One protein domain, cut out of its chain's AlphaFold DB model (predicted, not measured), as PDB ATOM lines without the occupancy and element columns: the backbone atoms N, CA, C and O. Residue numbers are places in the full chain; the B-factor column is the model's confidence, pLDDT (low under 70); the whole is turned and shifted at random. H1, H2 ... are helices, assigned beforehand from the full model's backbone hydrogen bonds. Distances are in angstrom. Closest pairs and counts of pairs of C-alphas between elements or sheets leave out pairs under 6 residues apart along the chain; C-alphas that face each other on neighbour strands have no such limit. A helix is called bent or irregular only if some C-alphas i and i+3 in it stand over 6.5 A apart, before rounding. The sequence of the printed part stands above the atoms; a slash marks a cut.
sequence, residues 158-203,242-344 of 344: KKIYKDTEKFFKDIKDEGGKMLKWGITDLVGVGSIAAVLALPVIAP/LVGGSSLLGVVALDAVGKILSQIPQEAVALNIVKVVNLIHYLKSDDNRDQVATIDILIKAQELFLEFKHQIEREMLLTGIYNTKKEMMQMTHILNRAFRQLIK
ATOM      1  N   LYS A 158      43.416 -27.083  52.014       91.12
ATOM      2  CA  LYS A 158      43.893 -26.463  50.767       91.12
ATOM      3  C   LYS A 158      44.399 -27.497  49.766       91.12
ATOM      4  O   LYS A 158      44.184 -27.329  48.568       91.12
ATOM      5  N   LYS A 159      45.074 -28.548  50.240       92.88
ATOM      6  CA  LYS A 159      45.581 -29.628  49.384       92.88
ATOM      7  C   LYS A 159      44.440 -30.372  48.686       92.88
ATOM      8  O   LYS A 159      44.443 -30.432  47.467       92.88
ATOM      9  N   ILE A 160      43.428 -30.820  49.432       91.06
ATOM     10  CA  ILE A 160      42.214 -31.472  48.914       91.06
ATOM     11  C   ILE A 160      41.544 -30.604  47.854       91.06
ATOM     12  O   ILE A 160      41.203 -31.095  46.778       91.06
ATOM     13  N   TYR A 161      41.372 -29.311  48.137       87.62
ATOM     14  CA  TYR A 161      40.764 -28.391  47.183       87.62
ATOM     15  C   TYR A 161      41.572 -28.286  45.885       87.62
ATOM     16  O   TYR A 161      41.019 -28.470  44.801       87.62
ATOM     17  N   LYS A 162      42.887 -28.063  45.988       88.88
ATOM     18  CA  LYS A 162      43.778 -27.932  44.826       88.88
ATOM     19  C   LYS A 162      43.912 -29.227  44.037       88.88
ATOM     20  O   LYS A 162      43.937 -29.188  42.810       88.88
ATOM     21  N   ASP A 163      43.973 -30.370  44.712       89.38
ATOM     22  CA  ASP A 163      44.030 -31.682  44.068       89.38
ATOM     23  C   ASP A 163      42.732 -31.962  43.302       89.38
ATOM     24  O   ASP A 163      42.773 -32.443  42.168       89.38
ATOM     25  N   THR A 164      41.591 -31.556  43.863       87.12
ATOM     26  CA  THR A 164      40.275 -31.645  43.218       87.12
ATOM     27  C   THR A 164      40.179 -30.720  42.005       87.12
ATOM     28  O   THR A 164      39.883 -31.192  40.907       87.12
ATOM     29  N   GLU A 165      40.503 -29.431  42.149       83.00
ATOM     30  CA  GLU A 165      40.574 -28.471  41.034       83.00
ATOM     31  C   GLU A 165      41.456 -29.012  39.903       83.00
ATOM     32  O   GLU A 165      41.061 -29.060  38.732       83.00
ATOM     33  N   LYS A 166      42.655 -29.471  40.266       86.88
ATOM     34  CA  LYS A 166      43.628 -30.016  39.333       86.88
ATOM     35  C   LYS A 166      43.097 -31.269  38.637       86.88
ATOM     36  O   LYS A 166      43.271 -31.394  37.428       86.88
ATOM     37  N   PHE A 167      42.439 -32.177  39.357       86.56
ATOM     38  CA  PHE A 167      41.842 -33.385  38.788       86.56
ATOM     39  C   PHE A 167      40.816 -33.055  37.699       86.56
ATOM     40  O   PHE A 167      40.904 -33.584  36.589       86.56
ATOM     41  N   PHE A 168      39.896 -32.130  37.980       82.62
ATOM     42  CA  PHE A 168      38.894 -31.690  37.008       82.62
ATOM     43  C   PHE A 168      39.512 -30.950  35.817       82.62
ATOM     44  O   PHE A 168      39.106 -31.175  34.673       82.62
ATOM     45  N   LYS A 169      40.528 -30.114  36.057       82.50
ATOM     46  CA  LYS A 169      41.293 -29.462  34.989       82.50
ATOM     47  C   LYS A 169      41.970 -30.486  34.076       82.50
ATOM     48  O   LYS A 169      41.836 -30.400  32.861       82.50
ATOM     49  N   ASP A 170      42.629 -31.485  34.657       83.50
ATOM     50  CA  ASP A 170      43.318 -32.529  33.901       83.50
ATOM     51  C   ASP A 170      42.329 -33.359  33.049       83.50
ATOM     52  O   ASP A 170      42.619 -33.652  31.893       83.50
ATOM     53  N   ILE A 171      41.138 -33.695  33.568       81.06
ATOM     54  CA  ILE A 171      40.082 -34.380  32.788       81.06
ATOM     55  C   ILE A 171      39.644 -33.538  31.585       81.06
ATOM     56  O   ILE A 171      39.439 -34.066  30.487       81.06
ATOM     57  N   LYS A 172      39.488 -32.226  31.790       75.25
ATOM     58  CA  LYS A 172      39.102 -31.294  30.732       75.25
ATOM     59  C   LYS A 172      40.165 -31.221  29.632       75.25
ATOM     60  O   LYS A 172      39.828 -31.287  28.449       75.25
ATOM     61  N   ASP A 173      41.433 -31.113  30.024       72.19
ATOM     62  CA  ASP A 173      42.571 -31.003  29.107       72.19
ATOM     63  C   ASP A 173      42.794 -32.299  28.301       72.19
ATOM     64  O   ASP A 173      43.195 -32.248  27.140       72.19
ATOM     65  N   GLU A 174      42.445 -33.463  28.860       70.88
ATOM     66  CA  GLU A 174      42.508 -34.773  28.188       70.88
ATOM     67  C   GLU A 174      41.394 -34.995  27.133       70.88
ATOM     68  O   GLU A 174      41.225 -36.103  26.627       70.88
ATOM     69  N   GLY A 175      40.651 -33.950  26.749       59.00
ATOM     70  CA  GLY A 175      39.595 -34.013  25.729       59.00
ATOM     71  C   GLY A 175      38.188 -34.216  26.297       59.00
ATOM     72  O   GLY A 175      37.211 -34.274  25.539       59.00
ATOM     73  N   GLY A 176      38.054 -34.258  27.624       57.75
ATOM     74  CA  GLY A 176      36.773 -34.186  28.305       57.75
ATOM     75  C   GLY A 176      36.128 -32.822  28.073       57.75
ATOM     76  O   GLY A 176      36.457 -31.836  28.723       57.75
ATOM     77  N   LYS A 177      35.133 -32.737  27.185       54.94
ATOM     78  CA  LYS A 177      34.179 -31.618  27.228       54.94
ATOM     79  C   LYS A 177      33.228 -31.846  28.405       54.94
ATOM     80  O   LYS A 177      32.041 -32.070  28.158       54.94
ATOM     81  N   MET A 178      33.750 -31.809  29.638       52.50
ATOM     82  CA  MET A 178      32.913 -31.579  30.815       52.50
ATOM     83  C   MET A 178      32.066 -30.358  30.515       52.50
ATOM     84  O   MET A 178      32.549 -29.396  29.902       52.50
ATOM     85  N   LEU A 179      30.776 -30.484  30.806       43.09
ATOM     86  CA  LEU A 179      29.766 -29.533  30.388       43.09
ATOM     87  C   LEU A 179      30.256 -28.109  30.678       43.09
ATOM     88  O   LEU A 179      30.838 -27.829  31.722       43.09
ATOM     89  N   LYS A 180      29.976 -27.195  29.748       40.28
ATOM     90  CA  LYS A 180      30.140 -25.735  29.857       40.28
ATOM     91  C   LYS A 180      29.430 -25.103  31.078       40.28
ATOM     92  O   LYS A 180      29.306 -23.889  31.140       40.28
ATOM     93  N   TRP A 181      28.948 -25.911  32.010       36.25
ATOM     94  CA  TRP A 181      28.153 -25.545  33.159       36.25
ATOM     95  C   TRP A 181      28.900 -25.996  34.407       36.25
ATOM     96  O   TRP A 181      28.829 -27.151  34.810       36.25
ATOM     97  N   GLY A 182      29.648 -25.060  34.985       39.16
ATOM     98  CA  GLY A 182      29.860 -25.069  36.422       39.16
ATOM     99  C   GLY A 182      31.105 -25.753  36.982       39.16
ATOM    100  O   GLY A 182      31.074 -26.217  38.109       39.16
ATOM    101  N   ILE A 183      32.222 -25.798  36.256       40.62
ATOM    102  CA  ILE A 183      33.526 -26.052  36.908       40.62
ATOM    103  C   ILE A 183      34.518 -24.940  36.590       40.62
ATOM    104  O   ILE A 183      35.272 -24.525  37.454       40.62
ATOM    105  N   THR A 184      34.475 -24.345  35.399       35.34
ATOM    106  CA  THR A 184      35.383 -23.235  35.067       35.34
ATOM    107  C   THR A 184      35.085 -21.932  35.804       35.34
ATOM    108  O   THR A 184      36.032 -21.211  36.086       35.34
ATOM    109  N   ASP A 185      33.825 -21.673  36.161       36.91
ATOM    110  CA  ASP A 185      33.455 -20.526  37.010       36.91
ATOM    111  C   ASP A 185      33.372 -20.914  38.499       36.91
ATOM    112  O   ASP A 185      33.378 -20.049  39.357       36.91
ATOM    113  N   LEU A 186      33.386 -22.217  38.810       38.41
ATOM    114  CA  LEU A 186      33.260 -22.782  40.165       38.41
ATOM    115  C   LEU A 186      34.591 -23.183  40.816       38.41
ATOM    116  O   LEU A 186      34.645 -23.545  41.990       38.41
ATOM    117  N   VAL A 187      35.668 -23.082  40.043       38.97
ATOM    118  CA  VAL A 187      37.060 -23.082  40.505       38.97
ATOM    119  C   VAL A 187      37.459 -21.701  41.057       38.97
ATOM    120  O   VAL A 187      38.415 -21.572  41.819       38.97
ATOM    121  N   GLY A 188      36.686 -20.657  40.744       36.25
ATOM    122  CA  GLY A 188      36.700 -19.406  41.486       36.25
ATOM    123  C   GLY A 188      35.726 -19.501  42.651       36.25
ATOM    124  O   GLY A 188      34.564 -19.193  42.492       36.25
ATOM    125  N   VAL A 189      36.222 -19.889  43.825       40.28
ATOM    126  CA  VAL A 189      35.521 -19.761  45.112       40.28
ATOM    127  C   VAL A 189      34.308 -20.700  45.315       40.28
ATOM    128  O   VAL A 189      33.146 -20.333  45.214       40.28
ATOM    129  N   GLY A 190      34.597 -21.932  45.749       41.44
ATOM    130  CA  GLY A 190      33.759 -22.607  46.752       41.44
ATOM    131  C   GLY A 190      32.651 -23.560  46.298       41.44
ATOM    132  O   GLY A 190      31.962 -24.088  47.174       41.44
ATOM    133  N   SER A 191      32.474 -23.865  45.008       45.75
ATOM    134  CA  SER A 191      31.364 -24.756  44.624       45.75
ATOM    135  C   SER A 191      31.655 -25.740  43.489       45.75
ATOM    136  O   SER A 191      30.964 -25.812  42.482       45.75
ATOM    137  N   ILE A 192      32.597 -26.652  43.735       45.38
ATOM    138  CA  ILE A 192      32.777 -27.869  42.917       45.38
ATOM    139  C   ILE A 192      31.497 -28.750  42.899       45.38
ATOM    140  O   ILE A 192      31.331 -29.574  42.004       45.38
ATOM    141  N   ALA A 193      30.549 -28.552  43.829       45.00
ATOM    142  CA  ALA A 193      29.314 -29.342  43.927       45.00
ATOM    143  C   ALA A 193      28.002 -28.583  43.628       45.00
ATOM    144  O   ALA A 193      26.927 -29.053  44.000       45.00
ATOM    145  N   ALA A 194      28.034 -27.468  42.889       42.28
ATOM    146  CA  ALA A 194      26.811 -26.907  42.298       42.28
ATOM    147  C   ALA A 194      26.404 -27.677  41.024       42.28
ATOM    148  O   ALA A 194      26.290 -27.123  39.932       42.28
ATOM    149  N   VAL A 195      26.163 -28.984  41.154       46.62
ATOM    150  CA  VAL A 195      25.434 -29.727  40.123       46.62
ATOM    151  C   VAL A 195      23.949 -29.431  40.346       46.62
ATOM    152  O   VAL A 195      23.272 -30.067  41.146       46.62
ATOM    153  N   LEU A 196      23.427 -28.419  39.656       39.19
ATOM    154  CA  LEU A 196      22.049 -27.909  39.773       39.19
ATOM    155  C   LEU A 196      20.950 -28.871  39.254       39.19
ATOM    156  O   LEU A 196      19.920 -28.445  38.744       39.19
ATOM    157  N   ALA A 197      21.131 -30.182  39.409       43.09
ATOM    158  CA  ALA A 197      20.111 -31.193  39.131       43.09
ATOM    159  C   ALA A 197      19.966 -32.247  40.246       43.09
ATOM    160  O   ALA A 197      19.047 -33.067  40.182       43.09
ATOM    161  N   LEU A 198      20.829 -32.239  41.274       56.22
ATOM    162  CA  LEU A 198      20.886 -33.345  42.235       56.22
ATOM    163  C   LEU A 198      19.597 -33.563  43.043       56.22
ATOM    164  O   LEU A 198      19.207 -34.718  43.169       56.22
ATOM    165  N   PRO A 199      18.878 -32.535  43.539       56.16
ATOM    166  CA  PRO A 199      17.658 -32.768  44.318       56.16
ATOM    167  C   PRO A 199      16.537 -33.459  43.529       56.16
ATOM    168  O   PRO A 199      15.729 -34.169  44.119       56.16
ATOM    169  N   VAL A 200      16.494 -33.277  42.204       57.97
ATOM    170  CA  VAL A 200      15.459 -33.861  41.332       57.97
ATOM    171  C   VAL A 200      15.755 -35.328  41.030       57.97
ATOM    172  O   VAL A 200      14.844 -36.153  41.020       57.97
ATOM    173  N   ILE A 201      17.026 -35.669  40.805       61.69
ATOM    174  CA  ILE A 201      17.439 -37.036  40.453       61.69
ATOM    175  C   ILE A 201      17.788 -37.884  41.684       61.69
ATOM    176  O   ILE A 201      17.745 -39.109  41.608       61.69
ATOM    177  N   ALA A 202      18.073 -37.267  42.835       68.19
ATOM    178  CA  ALA A 202      18.408 -37.965  44.072       68.19
ATOM    179  C   ALA A 202      17.344 -38.991  44.510       68.19
ATOM    180  O   ALA A 202      17.715 -40.140  44.745       68.19
ATOM    181  N   PRO A 203      16.032 -38.675  44.549       69.56
ATOM    182  CA  PRO A 203      15.022 -39.676  44.883       69.56
ATOM    183  C   PRO A 203      15.022 -40.866  43.915       69.56
ATOM    184  O   PRO A 203      14.811 -41.996  44.344       69.56
ATOM    185  N   LEU A 242      27.163 -42.294  54.137       58.19
ATOM    186  CA  LEU A 242      28.413 -42.658  53.457       58.19
ATOM    187  C   LEU A 242      29.263 -41.410  53.206       58.19
ATOM    188  O   LEU A 242      28.728 -40.396  52.761       58.19
ATOM    189  N   VAL A 243      30.572 -41.476  53.469       60.78
ATOM    190  CA  VAL A 243      31.480 -40.318  53.337       60.78
ATOM    191  C   VAL A 243      32.728 -40.574  52.503       60.78
ATOM    192  O   VAL A 243      33.232 -41.694  52.425       60.78
ATOM    193  N   GLY A 244      33.232 -39.511  51.870       57.16
ATOM    194  CA  GLY A 244      34.523 -39.463  51.193       57.16
ATOM    195  C   GLY A 244      34.603 -40.296  49.916       57.16
ATOM    196  O   GLY A 244      35.596 -40.979  49.685       57.16
ATOM    197  N   GLY A 245      33.559 -40.249  49.083       60.06
ATOM    198  CA  GLY A 245      33.503 -40.966  47.800       60.06
ATOM    199  C   GLY A 245      33.081 -42.437  47.893       60.06
ATOM    200  O   GLY A 245      32.870 -43.099  46.875       60.06
ATOM    201  N   SER A 246      32.898 -42.950  49.111       60.66
ATOM    202  CA  SER A 246      32.514 -44.339  49.379       60.66
ATOM    203  C   SER A 246      31.086 -44.699  48.957       60.66
ATOM    204  O   SER A 246      30.802 -45.870  48.707       60.66
ATOM    205  N   SER A 247      30.202 -43.707  48.811       62.81
ATOM    206  CA  SER A 247      28.832 -43.903  48.326       62.81
ATOM    207  C   SER A 247      28.796 -44.522  46.934       62.81
ATOM    208  O   SER A 247      27.986 -45.410  46.673       62.81
ATOM    209  N   LEU A 248      29.722 -44.112  46.066       64.81
ATOM    210  CA  LEU A 248      29.831 -44.636  44.714       64.81
ATOM    211  C   LEU A 248      30.549 -45.993  44.668       64.81
ATOM    212  O   LEU A 248      30.179 -46.866  43.886       64.81
ATOM    213  N   LEU A 249      31.522 -46.204  45.558       63.50
ATOM    214  CA  LEU A 249      32.213 -47.489  45.703       63.50
ATOM    215  C   LEU A 249      31.282 -48.593  46.236       63.50
ATOM    216  O   LEU A 249      31.433 -49.754  45.869       63.50
ATOM    217  N   GLY A 250      30.276 -48.248  47.045       61.19
ATOM    218  CA  GLY A 250      29.248 -49.193  47.500       61.19
ATOM    219  C   GLY A 250      28.357 -49.737  46.375       61.19
ATOM    220  O   GLY A 250      27.866 -50.862  46.474       61.19
ATOM    221  N   VAL A 251      28.193 -48.989  45.275       62.19
ATOM    222  CA  VAL A 251      27.365 -49.387  44.115       62.19
ATOM    223  C   VAL A 251      27.938 -50.603  43.399       62.19
ATOM    224  O   VAL A 251      27.194 -51.365  42.789       62.19
ATOM    225  N   VAL A 252      29.250 -50.817  43.519       59.19
ATOM    226  CA  VAL A 252      29.957 -51.950  42.909       59.19
ATOM    227  C   VAL A 252      29.353 -53.288  43.333       59.19
ATOM    228  O   VAL A 252      29.277 -54.237  42.556       59.19
ATOM    229  N   ALA A 253      28.841 -53.351  44.563       55.38
ATOM    230  CA  ALA A 253      28.238 -54.547  45.130       55.38
ATOM    231  C   ALA A 253      26.820 -54.860  44.606       55.38
ATOM    232  O   ALA A 253      26.228 -55.835  45.069       55.38
ATOM    233  N   LEU A 254      26.263 -54.056  43.691       61.66
ATOM    234  CA  LEU A 254      24.896 -54.203  43.186       61.66
ATOM    235  C   LEU A 254      24.869 -54.649  41.720       61.66
ATOM    236  O   LEU A 254      25.528 -54.064  40.860       61.66
ATOM    237  N   ASP A 255      23.975 -55.588  41.406       62.91
ATOM    238  CA  ASP A 255      23.711 -56.060  40.035       62.91
ATOM    239  C   ASP A 255      23.115 -54.969  39.114       62.91
ATOM    240  O   ASP A 255      22.991 -55.156  37.904       62.91
ATOM    241  N   ALA A 256      22.746 -53.807  39.668       66.94
ATOM    242  CA  ALA A 256      22.131 -52.680  38.961       66.94
ATOM    243  C   ALA A 256      23.083 -51.493  38.708       66.94
ATOM    244  O   ALA A 256      22.618 -50.416  38.323       66.94
ATOM    245  N   VAL A 257      24.398 -51.668  38.896       71.94
ATOM    246  CA  VAL A 257      25.409 -50.597  38.788       71.94
ATOM    247  C   VAL A 257      25.259 -49.757  37.506       71.94
ATOM    248  O   VAL A 257      25.310 -48.532  37.565       71.94
ATOM    249  N   GLY A 258      24.985 -50.387  36.354       72.31
ATOM    250  CA  GLY A 258      24.894 -49.692  35.068       72.31
ATOM    251  C   GLY A 258      23.676 -48.771  34.959       72.31
ATOM    252  O   GLY A 258      23.775 -47.686  34.390       72.31
ATOM    253  N   LYS A 259      22.546 -49.158  35.570       73.31
ATOM    254  CA  LYS A 259      21.334 -48.323  35.641       73.31
ATOM    255  C   LYS A 259      21.493 -47.160  36.612       73.31
ATOM    256  O   LYS A 259      20.934 -46.097  36.382       73.31
ATOM    257  N   ILE A 260      22.230 -47.372  37.700       73.62
ATOM    258  CA  ILE A 260      22.503 -46.331  38.692       73.62
ATOM    259  C   ILE A 260      23.446 -45.287  38.092       73.62
ATOM    260  O   ILE A 260      23.157 -44.095  38.134       73.62
ATOM    261  N   LEU A 261      24.543 -45.726  37.471       76.19
ATOM    262  CA  LEU A 261      25.543 -44.828  36.897       76.19
ATOM    263  C   LEU A 261      25.012 -43.998  35.729       76.19
ATOM    264  O   LEU A 261      25.414 -42.849  35.592       76.19
ATOM    265  N   SER A 262      24.089 -44.527  34.922       75.06
ATOM    266  CA  SER A 262      23.482 -43.757  33.827       75.06
ATOM    267  C   SER A 262      22.583 -42.609  34.308       75.06
ATOM    268  O   SER A 262      22.289 -41.700  33.535       75.06
ATOM    269  N   GLN A 263      22.170 -42.623  35.580       74.94
ATOM    270  CA  GLN A 263      21.390 -41.551  36.207       74.94
ATOM    271  C   GLN A 263      22.251 -40.552  36.989       74.94
ATOM    272  O   GLN A 263      21.751 -39.500  37.387       74.94
ATOM    273  N   ILE A 264      23.530 -40.859  37.218       74.19
ATOM    274  CA  ILE A 264      24.457 -40.006  37.963       74.19
ATOM    275  C   ILE A 264      25.255 -39.157  36.960       74.19
ATOM    276  O   ILE A 264      25.886 -39.705  36.054       74.19
ATOM    277  N   PRO A 265      25.293 -37.821  37.116       76.50
ATOM    278  CA  PRO A 265      26.155 -36.962  36.311       76.50
ATOM    279  C   PRO A 265      27.622 -37.389  36.421       76.50
ATOM    280  O   PRO A 265      28.116 -37.694  37.509       76.50
ATOM    281  N   GLN A 266      28.360 -37.379  35.313       78.81
ATOM    282  CA  GLN A 266      29.761 -37.818  35.323       78.81
ATOM    283  C   GLN A 266      30.650 -36.910  36.189       78.81
ATOM    284  O   GLN A 266      31.648 -37.367  36.739       78.81
ATOM    285  N   GLU A 267      30.257 -35.650  36.363       76.00
ATOM    286  CA  GLU A 267      30.806 -34.674  37.308       76.00
ATOM    287  C   GLU A 267      30.744 -35.197  38.752       76.00
ATOM    288  O   GLU A 267      31.734 -35.161  39.481       76.00
ATOM    289  N   ALA A 268      29.586 -35.732  39.150       75.75
ATOM    290  CA  ALA A 268      29.368 -36.312  40.469       75.75
ATOM    291  C   ALA A 268      30.191 -37.593  40.657       75.75
ATOM    292  O   ALA A 268      30.776 -37.809  41.720       75.75
ATOM    293  N   VAL A 269      30.297 -38.421  39.611       79.75
ATOM    294  CA  VAL A 269      31.191 -39.589  39.616       79.75
ATOM    295  C   VAL A 269      32.648 -39.158  39.803       79.75
ATOM    296  O   VAL A 269      33.333 -39.681  40.679       79.75
ATOM    297  N   ALA A 270      33.109 -38.169  39.037       82.94
ATOM    298  CA  ALA A 270      34.459 -37.623  39.130       82.94
ATOM    299  C   ALA A 270      34.762 -37.046  40.522       82.94
ATOM    300  O   ALA A 270      35.833 -37.321  41.061       82.94
ATOM    301  N   LEU A 271      33.815 -36.321  41.133       80.88
ATOM    302  CA  LEU A 271      33.956 -35.788  42.491       80.88
ATOM    303  C   LEU A 271      34.105 -36.908  43.531       80.88
ATOM    304  O   LEU A 271      34.975 -36.844  44.394       80.88
ATOM    305  N   ASN A 272      33.289 -37.959  43.452       80.44
ATOM    306  CA  ASN A 272      33.425 -39.098  44.362       80.44
ATOM    307  C   ASN A 272      34.757 -39.834  44.157       80.44
ATOM    308  O   ASN A 272      35.415 -40.195  45.129       80.44
ATOM    309  N   ILE A 273      35.201 -40.005  42.910       86.06
ATOM    310  CA  ILE A 273      36.487 -40.641  42.602       86.06
ATOM    311  C   ILE A 273      37.659 -39.841  43.178       86.06
ATOM    312  O   ILE A 273      38.534 -40.426  43.814       86.06
ATOM    313  N   VAL A 274      37.699 -38.520  42.992       87.38
ATOM    314  CA  VAL A 274      38.816 -37.719  43.515       87.38
ATOM    315  C   VAL A 274      38.829 -37.679  45.041       87.38
ATOM    316  O   VAL A 274      39.905 -37.698  45.630       87.38
ATOM    317  N   LYS A 275      37.666 -37.768  45.702       87.31
ATOM    318  CA  LYS A 275      37.602 -37.950  47.160       87.31
ATOM    319  C   LYS A 275      38.302 -39.234  47.628       87.31
ATOM    320  O   LYS A 275      39.021 -39.211  48.629       87.31
ATOM    321  N   VAL A 276      38.145 -40.329  46.882       88.69
ATOM    322  CA  VAL A 276      38.847 -41.601  47.140       88.69
ATOM    323  C   VAL A 276      40.347 -41.460  46.877       88.69
ATOM    324  O   VAL A 276      41.159 -41.944  47.664       88.69
ATOM    325  N   VAL A 277      40.733 -40.763  45.805       91.69
ATOM    326  CA  VAL A 277      42.147 -40.497  45.499       91.69
ATOM    327  C   VAL A 277      42.812 -39.686  46.614       91.69
ATOM    328  O   VAL A 277      43.866 -40.088  47.102       91.69
ATOM    329  N   ASN A 278      42.177 -38.607  47.073       93.00
ATOM    330  CA  ASN A 278      42.672 -37.773  48.168       93.00
ATOM    331  C   ASN A 278      42.829 -38.571  49.470       93.00
ATOM    332  O   ASN A 278      43.824 -38.397  50.173       93.00
ATOM    333  N   LEU A 279      41.888 -39.476  49.777       92.25
ATOM    334  CA  LEU A 279      42.018 -40.393  50.910       92.25
ATOM    335  C   LEU A 279      43.252 -41.289  50.761       92.25
ATOM    336  O   LEU A 279      44.038 -41.408  51.696       92.25
ATOM    337  N   ILE A 280      43.441 -41.912  49.597       92.69
ATOM    338  CA  ILE A 280      44.592 -42.790  49.352       92.69
ATOM    339  C   ILE A 280      45.908 -42.006  49.453       92.69
ATOM    340  O   ILE A 280      46.871 -42.495  50.043       92.69
ATOM    341  N   HIS A 281      45.957 -40.778  48.934       94.31
ATOM    342  CA  HIS A 281      47.118 -39.899  49.091       94.31
ATOM    343  C   HIS A 281      47.382 -39.542  50.547       94.31
ATOM    344  O   HIS A 281      48.542 -39.521  50.947       94.31
ATOM    345  N   TYR A 282      46.343 -39.286  51.341       94.31
ATOM    346  CA  TYR A 282      46.497 -39.045  52.772       94.31
ATOM    347  C   TYR A 282      47.051 -40.276  53.483       94.31
ATOM    348  O   TYR A 282      48.070 -40.175  54.163       94.31
ATOM    349  N   LEU A 283      46.456 -41.445  53.246       93.31
ATOM    350  CA  LEU A 283      46.870 -42.704  53.861       93.31
ATOM    351  C   LEU A 283      48.335 -43.059  53.569       93.31
ATOM    352  O   LEU A 283      49.011 -43.577  54.455       93.31
ATOM    353  N   LYS A 284      48.831 -42.742  52.365       93.12
ATOM    354  CA  LYS A 284      50.239 -42.917  51.960       93.12
ATOM    355  C   LYS A 284      51.196 -41.837  52.490       93.12
ATOM    356  O   LYS A 284      52.403 -42.028  52.422       93.12
ATOM    357  N   SER A 285      50.689 -40.678  52.907       92.75
ATOM    358  CA  SER A 285      51.522 -39.517  53.243       92.75
ATOM    359  C   SER A 285      52.101 -39.588  54.651       92.75
ATOM    360  O   SER A 285      51.465 -40.136  55.549       92.75
ATOM    361  N   ASP A 286      53.246 -38.942  54.875       91.00
ATOM    362  CA  ASP A 286      53.872 -38.820  56.204       91.00
ATOM    363  C   ASP A 286      53.004 -38.051  57.219       91.00
ATOM    364  O   ASP A 286      53.185 -38.174  58.429       91.00
ATOM    365  N   ASP A 287      52.003 -37.302  56.746       90.31
ATOM    366  CA  ASP A 287      51.026 -36.633  57.608       90.31
ATOM    367  C   ASP A 287      50.081 -37.634  58.301       90.31
ATOM    368  O   ASP A 287      49.499 -37.342  59.360       90.31
ATOM    369  N   ASN A 288      49.929 -38.840  57.744       91.00
ATOM    370  CA  ASN A 288      49.234 -39.947  58.386       91.00
ATOM    371  C   ASN A 288      50.122 -40.593  59.461       91.00
ATOM    372  O   ASN A 288      50.780 -41.606  59.260       91.00
ATOM    373  N   ARG A 289      50.093 -40.009  60.658       88.00
ATOM    374  CA  ARG A 289      50.783 -40.539  61.852       88.00
ATOM    375  C   ARG A 289      50.434 -42.000  62.203       88.00
ATOM    376  O   ARG A 289      51.197 -42.625  62.929       88.00
ATOM    377  N   ASP A 290      49.336 -42.540  61.671       90.25
ATOM    378  CA  ASP A 290      48.838 -43.892  61.934       90.25
ATOM    379  C   ASP A 290      49.021 -44.827  60.718       90.25
ATOM    380  O   ASP A 290      48.284 -45.801  60.557       90.25
ATOM    381  N   GLN A 291      49.997 -44.552  59.839       88.81
ATOM    382  CA  GLN A 291      50.277 -45.306  58.600       88.81
ATOM    383  C   GLN A 291      50.236 -46.832  58.773       88.81
ATOM    384  O   GLN A 291      49.580 -47.527  58.002       88.81
ATOM    385  N   VAL A 292      50.901 -47.362  59.806       89.00
ATOM    386  CA  VAL A 292      50.947 -48.812  60.061       89.00
ATOM    387  C   VAL A 292      49.568 -49.354  60.436       89.00
ATOM    388  O   VAL A 292      49.153 -50.383  59.916       89.00
ATOM    389  N   ALA A 293      48.837 -48.648  61.301       89.31
ATOM    390  CA  ALA A 293      47.503 -49.055  61.744       89.31
ATOM    391  C   ALA A 293      46.434 -48.897  60.649       89.31
ATOM    392  O   ALA A 293      45.353 -49.467  60.755       89.31
ATOM    393  N   THR A 294      46.725 -48.126  59.600       90.50
ATOM    394  CA  THR A 294      45.772 -47.787  58.534       90.50
ATOM    395  C   THR A 294      46.108 -48.439  57.192       90.50
ATOM    396  O   THR A 294      45.432 -48.182  56.193       90.50
ATOM    397  N   ILE A 295      47.107 -49.331  57.153       91.56
ATOM    398  CA  ILE A 295      47.546 -50.002  55.921       91.56
ATOM    399  C   ILE A 295      46.443 -50.863  55.293       91.56
ATOM    400  O   ILE A 295      46.255 -50.828  54.078       91.56
ATOM    401  N   ASP A 296      45.642 -51.546  56.110       89.75
ATOM    402  CA  ASP A 296      44.511 -52.347  55.630       89.75
ATOM    403  C   ASP A 296      43.425 -51.460  55.004       89.75
ATOM    404  O   ASP A 296      42.810 -51.830  54.005       89.75
ATOM    405  N   ILE A 297      43.230 -50.245  55.532       88.00
ATOM    406  CA  ILE A 297      42.287 -49.262  54.980       88.00
ATOM    407  C   ILE A 297      42.795 -48.744  53.632       88.00
ATOM    408  O   ILE A 297      42.006 -48.601  52.698       88.00
ATOM    409  N   LEU A 298      44.104 -48.500  53.504       91.06
ATOM    410  CA  LEU A 298      44.736 -48.111  52.241       91.06
ATOM    411  C   LEU A 298      44.544 -49.184  51.171       91.06
ATOM    412  O   LEU A 298      44.040 -48.874  50.088       91.06
ATOM    413  N   ILE A 299      44.896 -50.434  51.487       89.94
ATOM    414  CA  ILE A 299      44.699 -51.576  50.587       89.94
ATOM    415  C   ILE A 299      43.224 -51.651  50.199       89.94
ATOM    416  O   ILE A 299      42.895 -51.752  49.016       89.94
ATOM    417  N   LYS A 300      42.318 -51.488  51.170       85.50
ATOM    418  CA  LYS A 300      40.888 -51.595  50.904       85.50
ATOM    419  C   LYS A 300      40.341 -50.492  50.007       85.50
ATOM    420  O   LYS A 300      39.523 -50.766  49.130       85.50
ATOM    421  N   ALA A 301      40.782 -49.254  50.209       85.75
ATOM    422  CA  ALA A 301      40.404 -48.128  49.365       85.75
ATOM    423  C   ALA A 301      40.905 -48.320  47.922       85.75
ATOM    424  O   ALA A 301      40.175 -48.030  46.972       85.75
ATOM    425  N   GLN A 302      42.121 -48.852  47.751       89.38
ATOM    426  CA  GLN A 302      42.679 -49.175  46.437       89.38
ATOM    427  C   GLN A 302      41.903 -50.302  45.746       89.38
ATOM    428  O   GLN A 302      41.522 -50.140  44.588       89.38
ATOM    429  N   GLU A 303      41.620 -51.404  46.447       86.19
ATOM    430  CA  GLU A 303      40.800 -52.512  45.933       86.19
ATOM    431  C   GLU A 303      39.430 -52.022  45.468       86.19
ATOM    432  O   GLU A 303      39.052 -52.258  44.323       86.19
ATOM    433  N   LEU A 304      38.722 -51.274  46.322       81.69
ATOM    434  CA  LEU A 304      37.403 -50.734  46.001       81.69
ATOM    435  C   LEU A 304      37.431 -49.866  44.741       81.69
ATOM    436  O   LEU A 304      36.550 -49.983  43.890       81.69
ATOM    437  N   PHE A 305      38.442 -49.004  44.591       86.62
ATOM    438  CA  PHE A 305      38.585 -48.197  43.382       86.62
ATOM    439  C   PHE A 305      38.844 -49.057  42.136       86.62
ATOM    440  O   PHE A 305      38.273 -48.788  41.077       86.62
ATOM    441  N   LEU A 306      39.704 -50.074  42.230       89.38
ATOM    442  CA  LEU A 306      40.026 -50.944  41.097       89.38
ATOM    443  C   LEU A 306      38.823 -51.790  40.673       89.38
ATOM    444  O   LEU A 306      38.555 -51.894  39.476       89.38
ATOM    445  N   GLU A 307      38.078 -52.334  41.635       85.00
ATOM    446  CA  GLU A 307      36.819 -53.042  41.395       85.00
ATOM    447  C   GLU A 307      35.799 -52.123  40.719       85.00
ATOM    448  O   GLU A 307      35.237 -52.475  39.681       85.00
ATOM    449  N   PHE A 308      35.629 -50.907  41.248       84.44
ATOM    450  CA  PHE A 308      34.755 -49.894  40.666       84.44
ATOM    451  C   PHE A 308      35.135 -49.567  39.222       84.44
ATOM    452  O   PHE A 308      34.292 -49.625  38.324       84.44
ATOM    453  N   LYS A 309      36.417 -49.287  38.969       88.81
ATOM    454  CA  LYS A 309      36.932 -49.023  37.624       88.81
ATOM    455  C   LYS A 309      36.643 -50.190  36.680       88.81
ATOM    456  O   LYS A 309      36.103 -49.972  35.596       88.81
ATOM    457  N   HIS A 310      36.984 -51.409  37.095       88.50
ATOM    458  CA  HIS A 310      36.790 -52.613  36.294       88.50
ATOM    459  C   HIS A 310      35.317 -52.825  35.934       88.50
ATOM    460  O   HIS A 310      34.985 -53.109  34.782       88.50
ATOM    461  N   GLN A 311      34.419 -52.647  36.902       84.06
ATOM    462  CA  GLN A 311      32.994 -52.837  36.688       84.06
ATOM    463  C   GLN A 311      32.398 -51.777  35.763       84.06
ATOM    464  O   GLN A 311      31.618 -52.138  34.885       84.06
ATOM    465  N   ILE A 312      32.786 -50.503  35.892       84.69
ATOM    466  CA  ILE A 312      32.335 -49.469  34.950       84.69
ATOM    467  C   ILE A 312      32.806 -49.780  33.535       84.69
ATOM    468  O   ILE A 312      32.004 -49.717  32.607       84.69
ATOM    469  N   GLU A 313      34.076 -50.142  33.350       88.69
ATOM    470  CA  GLU A 313      34.600 -50.481  32.023       88.69
ATOM    471  C   GLU A 313      33.865 -51.683  31.421       88.69
ATOM    472  O   GLU A 313      33.489 -51.652  30.248       88.69
ATOM    473  N   ARG A 314      33.584 -52.708  32.233       87.19
ATOM    474  CA  ARG A 314      32.778 -53.862  31.823       87.19
ATOM    475  C   ARG A 314      31.368 -53.444  31.397       87.19
ATOM    476  O   ARG A 314      30.917 -53.855  30.333       87.19
ATOM    477  N   GLU A 315      30.672 -52.633  32.185       84.25
ATOM    478  CA  GLU A 315      29.308 -52.185  31.864       84.25
ATOM    479  C   GLU A 315      29.268 -51.261  30.642       84.25
ATOM    480  O   GLU A 315      28.397 -51.394  29.784       84.25
ATOM    481  N   MET A 316      30.257 -50.384  30.477       85.75
ATOM    482  CA  MET A 316      30.396 -49.574  29.266       85.75
ATOM    483  C   MET A 316      30.505 -50.432  28.002       85.75
ATOM    484  O   MET A 316      29.932 -50.070  26.976       85.75
ATOM    485  N   LEU A 317      31.210 -51.565  28.074       82.94
ATOM    486  CA  LEU A 317      31.384 -52.481  26.947       82.94
ATOM    487  C   LEU A 317      30.168 -53.383  26.704       82.94
ATOM    488  O   LEU A 317      29.853 -53.670  25.552       82.94
ATOM    489  N   LEU A 318      29.513 -53.859  27.767       81.25
ATOM    490  CA  LEU A 318      28.457 -54.875  27.671       81.25
ATOM    491  C   LEU A 318      27.054 -54.290  27.522       81.25
ATOM    492  O   LEU A 318      26.246 -54.833  26.772       81.25
ATOM    493  N   THR A 319      26.743 -53.229  28.262       73.50
ATOM    494  CA  THR A 319      25.376 -52.704  28.381       73.50
ATOM    495  C   THR A 319      25.222 -51.323  27.758       73.50
ATOM    496  O   THR A 319      24.096 -50.863  27.591       73.50
ATOM    497  N   GLY A 320      26.327 -50.680  27.365       71.88
ATOM    498  CA  GLY A 320      26.295 -49.355  26.753       71.88
ATOM    499  C   GLY A 320      25.665 -48.324  27.687       71.88
ATOM    500  O   GLY A 320      24.822 -47.548  27.251       71.88
ATOM    501  N   ILE A 321      26.056 -48.325  28.972       75.31
ATOM    502  CA  ILE A 321      25.486 -47.463  30.034       75.31
ATOM    503  C   ILE A 321      25.416 -45.971  29.676       75.31
ATOM    504  O   ILE A 321      24.642 -45.230  30.277       75.31
ATOM    505  N   TYR A 322      26.220 -45.536  28.705       76.62
ATOM    506  CA  TYR A 322      26.183 -44.200  28.140       76.62
ATOM    507  C   TYR A 322      25.672 -44.228  26.702       76.62
ATOM    508  O   TYR A 322      26.122 -45.021  25.875       76.62
ATOM    509  N   ASN A 323      24.789 -43.282  26.388       74.56
ATOM    510  CA  ASN A 323      24.102 -43.205  25.102       74.56
ATOM    511  C   ASN A 323      25.027 -42.757  23.961       74.56
ATOM    512  O   ASN A 323      24.683 -42.896  22.785       74.56
ATOM    513  N   THR A 324      26.197 -42.195  24.281       80.69
ATOM    514  CA  THR A 324      27.135 -41.679  23.284       80.69
ATOM    515  C   THR A 324      28.567 -42.172  23.497       80.69
ATOM    516  O   THR A 324      29.073 -42.280  24.614       80.69
ATOM    517  N   LYS A 325      29.302 -42.359  22.387       82.12
ATOM    518  CA  LYS A 325      30.758 -42.611  22.408       82.12
ATOM    519  C   LYS A 325      31.520 -41.535  23.187       82.12
ATOM    520  O   LYS A 325      32.547 -41.814  23.794       82.12
ATOM    521  N   LYS A 326      31.017 -40.301  23.160       80.44
ATOM    522  CA  LYS A 326      31.610 -39.162  23.855       80.44
ATOM    523  C   LYS A 326      31.547 -39.328  25.377       80.44
ATOM    524  O   LYS A 326      32.575 -39.181  26.027       80.44
ATOM    525  N   GLU A 327      30.377 -39.649  25.920       79.75
ATOM    526  CA  GLU A 327      30.187 -39.907  27.355       79.75
ATOM    527  C   GLU A 327      31.018 -41.110  27.819       79.75
ATOM    528  O   GLU A 327      31.646 -41.048  28.873       79.75
ATOM    529  N   MET A 328      31.106 -42.166  27.001       84.19
ATOM    530  CA  MET A 328      32.002 -43.293  27.274       84.19
ATOM    531  C   MET A 328      33.464 -42.845  27.381       84.19
ATOM    532  O   MET A 328      34.112 -43.114  28.388       84.19
ATOM    533  N   MET A 329      33.977 -42.108  26.389       84.38
ATOM    534  CA  MET A 329      35.356 -41.604  26.430       84.38
ATOM    535  C   MET A 329      35.600 -40.729  27.662       84.38
ATOM    536  O   MET A 329      36.620 -40.891  28.324       84.38
ATOM    537  N   GLN A 330      34.661 -39.848  28.012       83.38
ATOM    538  CA  GLN A 330      34.777 -38.996  29.196       83.38
ATOM    539  C   GLN A 330      34.885 -39.818  30.489       83.38
ATOM    540  O   GLN A 330      35.792 -39.566  31.282       83.38
ATOM    541  N   MET A 331      34.047 -40.842  30.677       86.31
ATOM    542  CA  MET A 331      34.163 -41.734  31.835       86.31
ATOM    543  C   MET A 331      35.500 -42.491  31.845       86.31
ATOM    544  O   MET A 331      36.162 -42.566  32.879       86.31
ATOM    545  N   THR A 332      35.966 -42.975  30.690       88.56
ATOM    546  CA  THR A 332      37.296 -43.590  30.564       88.56
ATOM    547  C   THR A 332      38.419 -42.626  30.966       88.56
ATOM    548  O   THR A 332      39.353 -43.038  31.656       88.56
ATOM    549  N   HIS A 333      38.345 -41.347  30.580       88.50
ATOM    550  CA  HIS A 333      39.318 -40.333  30.998       88.50
ATOM    551  C   HIS A 333      39.302 -40.124  32.514       88.50
ATOM    552  O   HIS A 333      40.368 -40.155  33.128       88.50
ATOM    553  N   ILE A 334      38.119 -39.999  33.127       88.38
ATOM    554  CA  ILE A 334      37.961 -39.864  34.585       88.38
ATOM    555  C   ILE A 334      38.628 -41.045  35.313       88.38
ATOM    556  O   ILE A 334      39.482 -40.847  36.181       88.38
ATOM    557  N   LEU A 335      38.291 -42.279  34.925       90.94
ATOM    558  CA  LEU A 335      38.814 -43.497  35.553       90.94
ATOM    559  C   LEU A 335      40.331 -43.640  35.381       90.94
ATOM    560  O   LEU A 335      41.048 -43.945  36.336       90.94
ATOM    561  N   ASN A 336      40.843 -43.399  34.172       91.06
ATOM    562  CA  ASN A 336      42.273 -43.510  33.895       91.06
ATOM    563  C   ASN A 336      43.079 -42.395  34.561       91.06
ATOM    564  O   ASN A 336      44.212 -42.633  34.986       91.06
ATOM    565  N   ARG A 337      42.509 -41.191  34.691       90.81
ATOM    566  CA  ARG A 337      43.137 -40.092  35.425       90.81
ATOM    567  C   ARG A 337      43.342 -40.466  36.884       90.81
ATOM    568  O   ARG A 337      44.459 -40.338  37.384       90.81
ATOM    569  N   ALA A 338      42.290 -40.957  37.531       91.25
ATOM    570  CA  ALA A 338      42.345 -41.387  38.919       91.25
ATOM    571  C   ALA A 338      43.334 -42.539  39.105       91.25
ATOM    572  O   ALA A 338      44.241 -42.436  39.924       91.25
ATOM    573  N   PHE A 339      43.271 -43.568  38.256       92.88
ATOM    574  CA  PHE A 339      44.211 -44.690  38.300       92.88
ATOM    575  C   PHE A 339      45.680 -44.235  38.208       92.88
ATOM    576  O   PHE A 339      46.514 -44.659  39.005       92.88
ATOM    577  N   ARG A 340      46.000 -43.293  37.306       91.38
ATOM    578  CA  ARG A 340      47.351 -42.708  37.212       91.38
ATOM    579  C   ARG A 340      47.774 -41.947  38.468       91.38
ATOM    580  O   ARG A 340      48.967 -41.895  38.750       91.38
ATOM    581  N   GLN A 341      46.842 -41.325  39.188       89.31
ATOM    582  CA  GLN A 341      47.136 -40.653  40.456       89.31
ATOM    583  C   GLN A 341      47.341 -41.639  41.612       89.31
ATOM    584  O   GLN A 341      48.050 -41.295  42.550       89.31
ATOM    585  N   LEU A 342      46.777 -42.851  41.540       87.19
ATOM    586  CA  LEU A 342      46.946 -43.886  42.568       87.19
ATOM    587  C   LEU A 342      48.257 -44.672  42.461       87.19
ATOM    588  O   LEU A 342      48.736 -45.182  43.475       87.19
ATOM    589  N   ILE A 343      48.808 -44.809  41.251       81.88
ATOM    590  CA  ILE A 343      50.081 -45.520  41.014       81.88
ATOM    591  C   ILE A 343      51.294 -44.654  41.379       81.88
ATOM    592  O   ILE A 343      52.363 -45.188  41.669       81.88
ATOM    593  N   LYS A 344      51.132 -43.329  41.360       70.81
ATOM    594  CA  LYS A 344      52.113 -42.401  41.928       70.81
ATOM    595  C   LYS A 344      52.087 -42.475  43.453       70.81
ATOM    596  O   LYS A 344      53.168 -42.245  44.022       70.81
TER     597      LYS A 344
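This is residues 158 to 203 and 242 to 344 of the 344 residues of an uncharacterized protein of Paenibacillus uliginis N3/975 (UniProt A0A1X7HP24). Three long helices, H5, H6 and H7, form an up-and-down bundle, each running against the one before; H1 crosses H5 and H7 on one side, and short H3 and H4 pack on H6. H2 lies out near the cut, touching no helix. The 149 printed residues include seven named helices, H1 to H7 in chain order, and no named strand: all helix. The whole is compact, with a radius of gyration of the C-alphas of 15.3 A and spans of 45 by 38 by 31 A.

H1, residues 158 to 173, touches residues 270 to 278 of H5, residues 266 to 284, at a steep tilt of 48 degrees; the closest C-alphas, Thr 164 and Val 274, are 6.3 A apart. H2, residues 198 to 203, is only just irregular, with C-alphas 200 and 203 6.8 A apart. H3, residues 246 to 253, touches H6, residues 295 to 318, closest at C-alphas 252 and 308, 5.7 A. H4, residues 257 to 261, touches H6 closest at C-alphas 258 and 315, 6.0 A. The hairpin H5 and H6 has a shallow tilt of 27 degrees, closest at C-alphas 283 and 298, 6.0 A. H7, residues 325 to 343, touches H5 the same way at 7 degrees, a shallow tilt, closest at C-alphas 270 and 334, 6.2 A. Every O i to N i+4 pair is within hydrogen-bond range in H1, H4, H5, H6 and H7; H2 has 1 of 2, and H3 1 of 4 beside 4 of 5 O i to N i+3 pairs.

H1 begins at C-alpha 158 (43.893, -26.463, 50.767) and is 22.2 A long. H5 measures 26.9 A, H6 34.4 A and H7 27.0 A, ending at C-alpha 343 (50.081, -45.520, 41.014).

The C-alphas of Arg 289 and Asn 323, the farthest apart, are 45.5 A apart. Residues 204 to 241 are not printed; C-alphas 203 and 242 are 16.2 A apart. H1 to H2 is a long link. Residues 175 to 203 and 242 to 256 have pLDDT under 70.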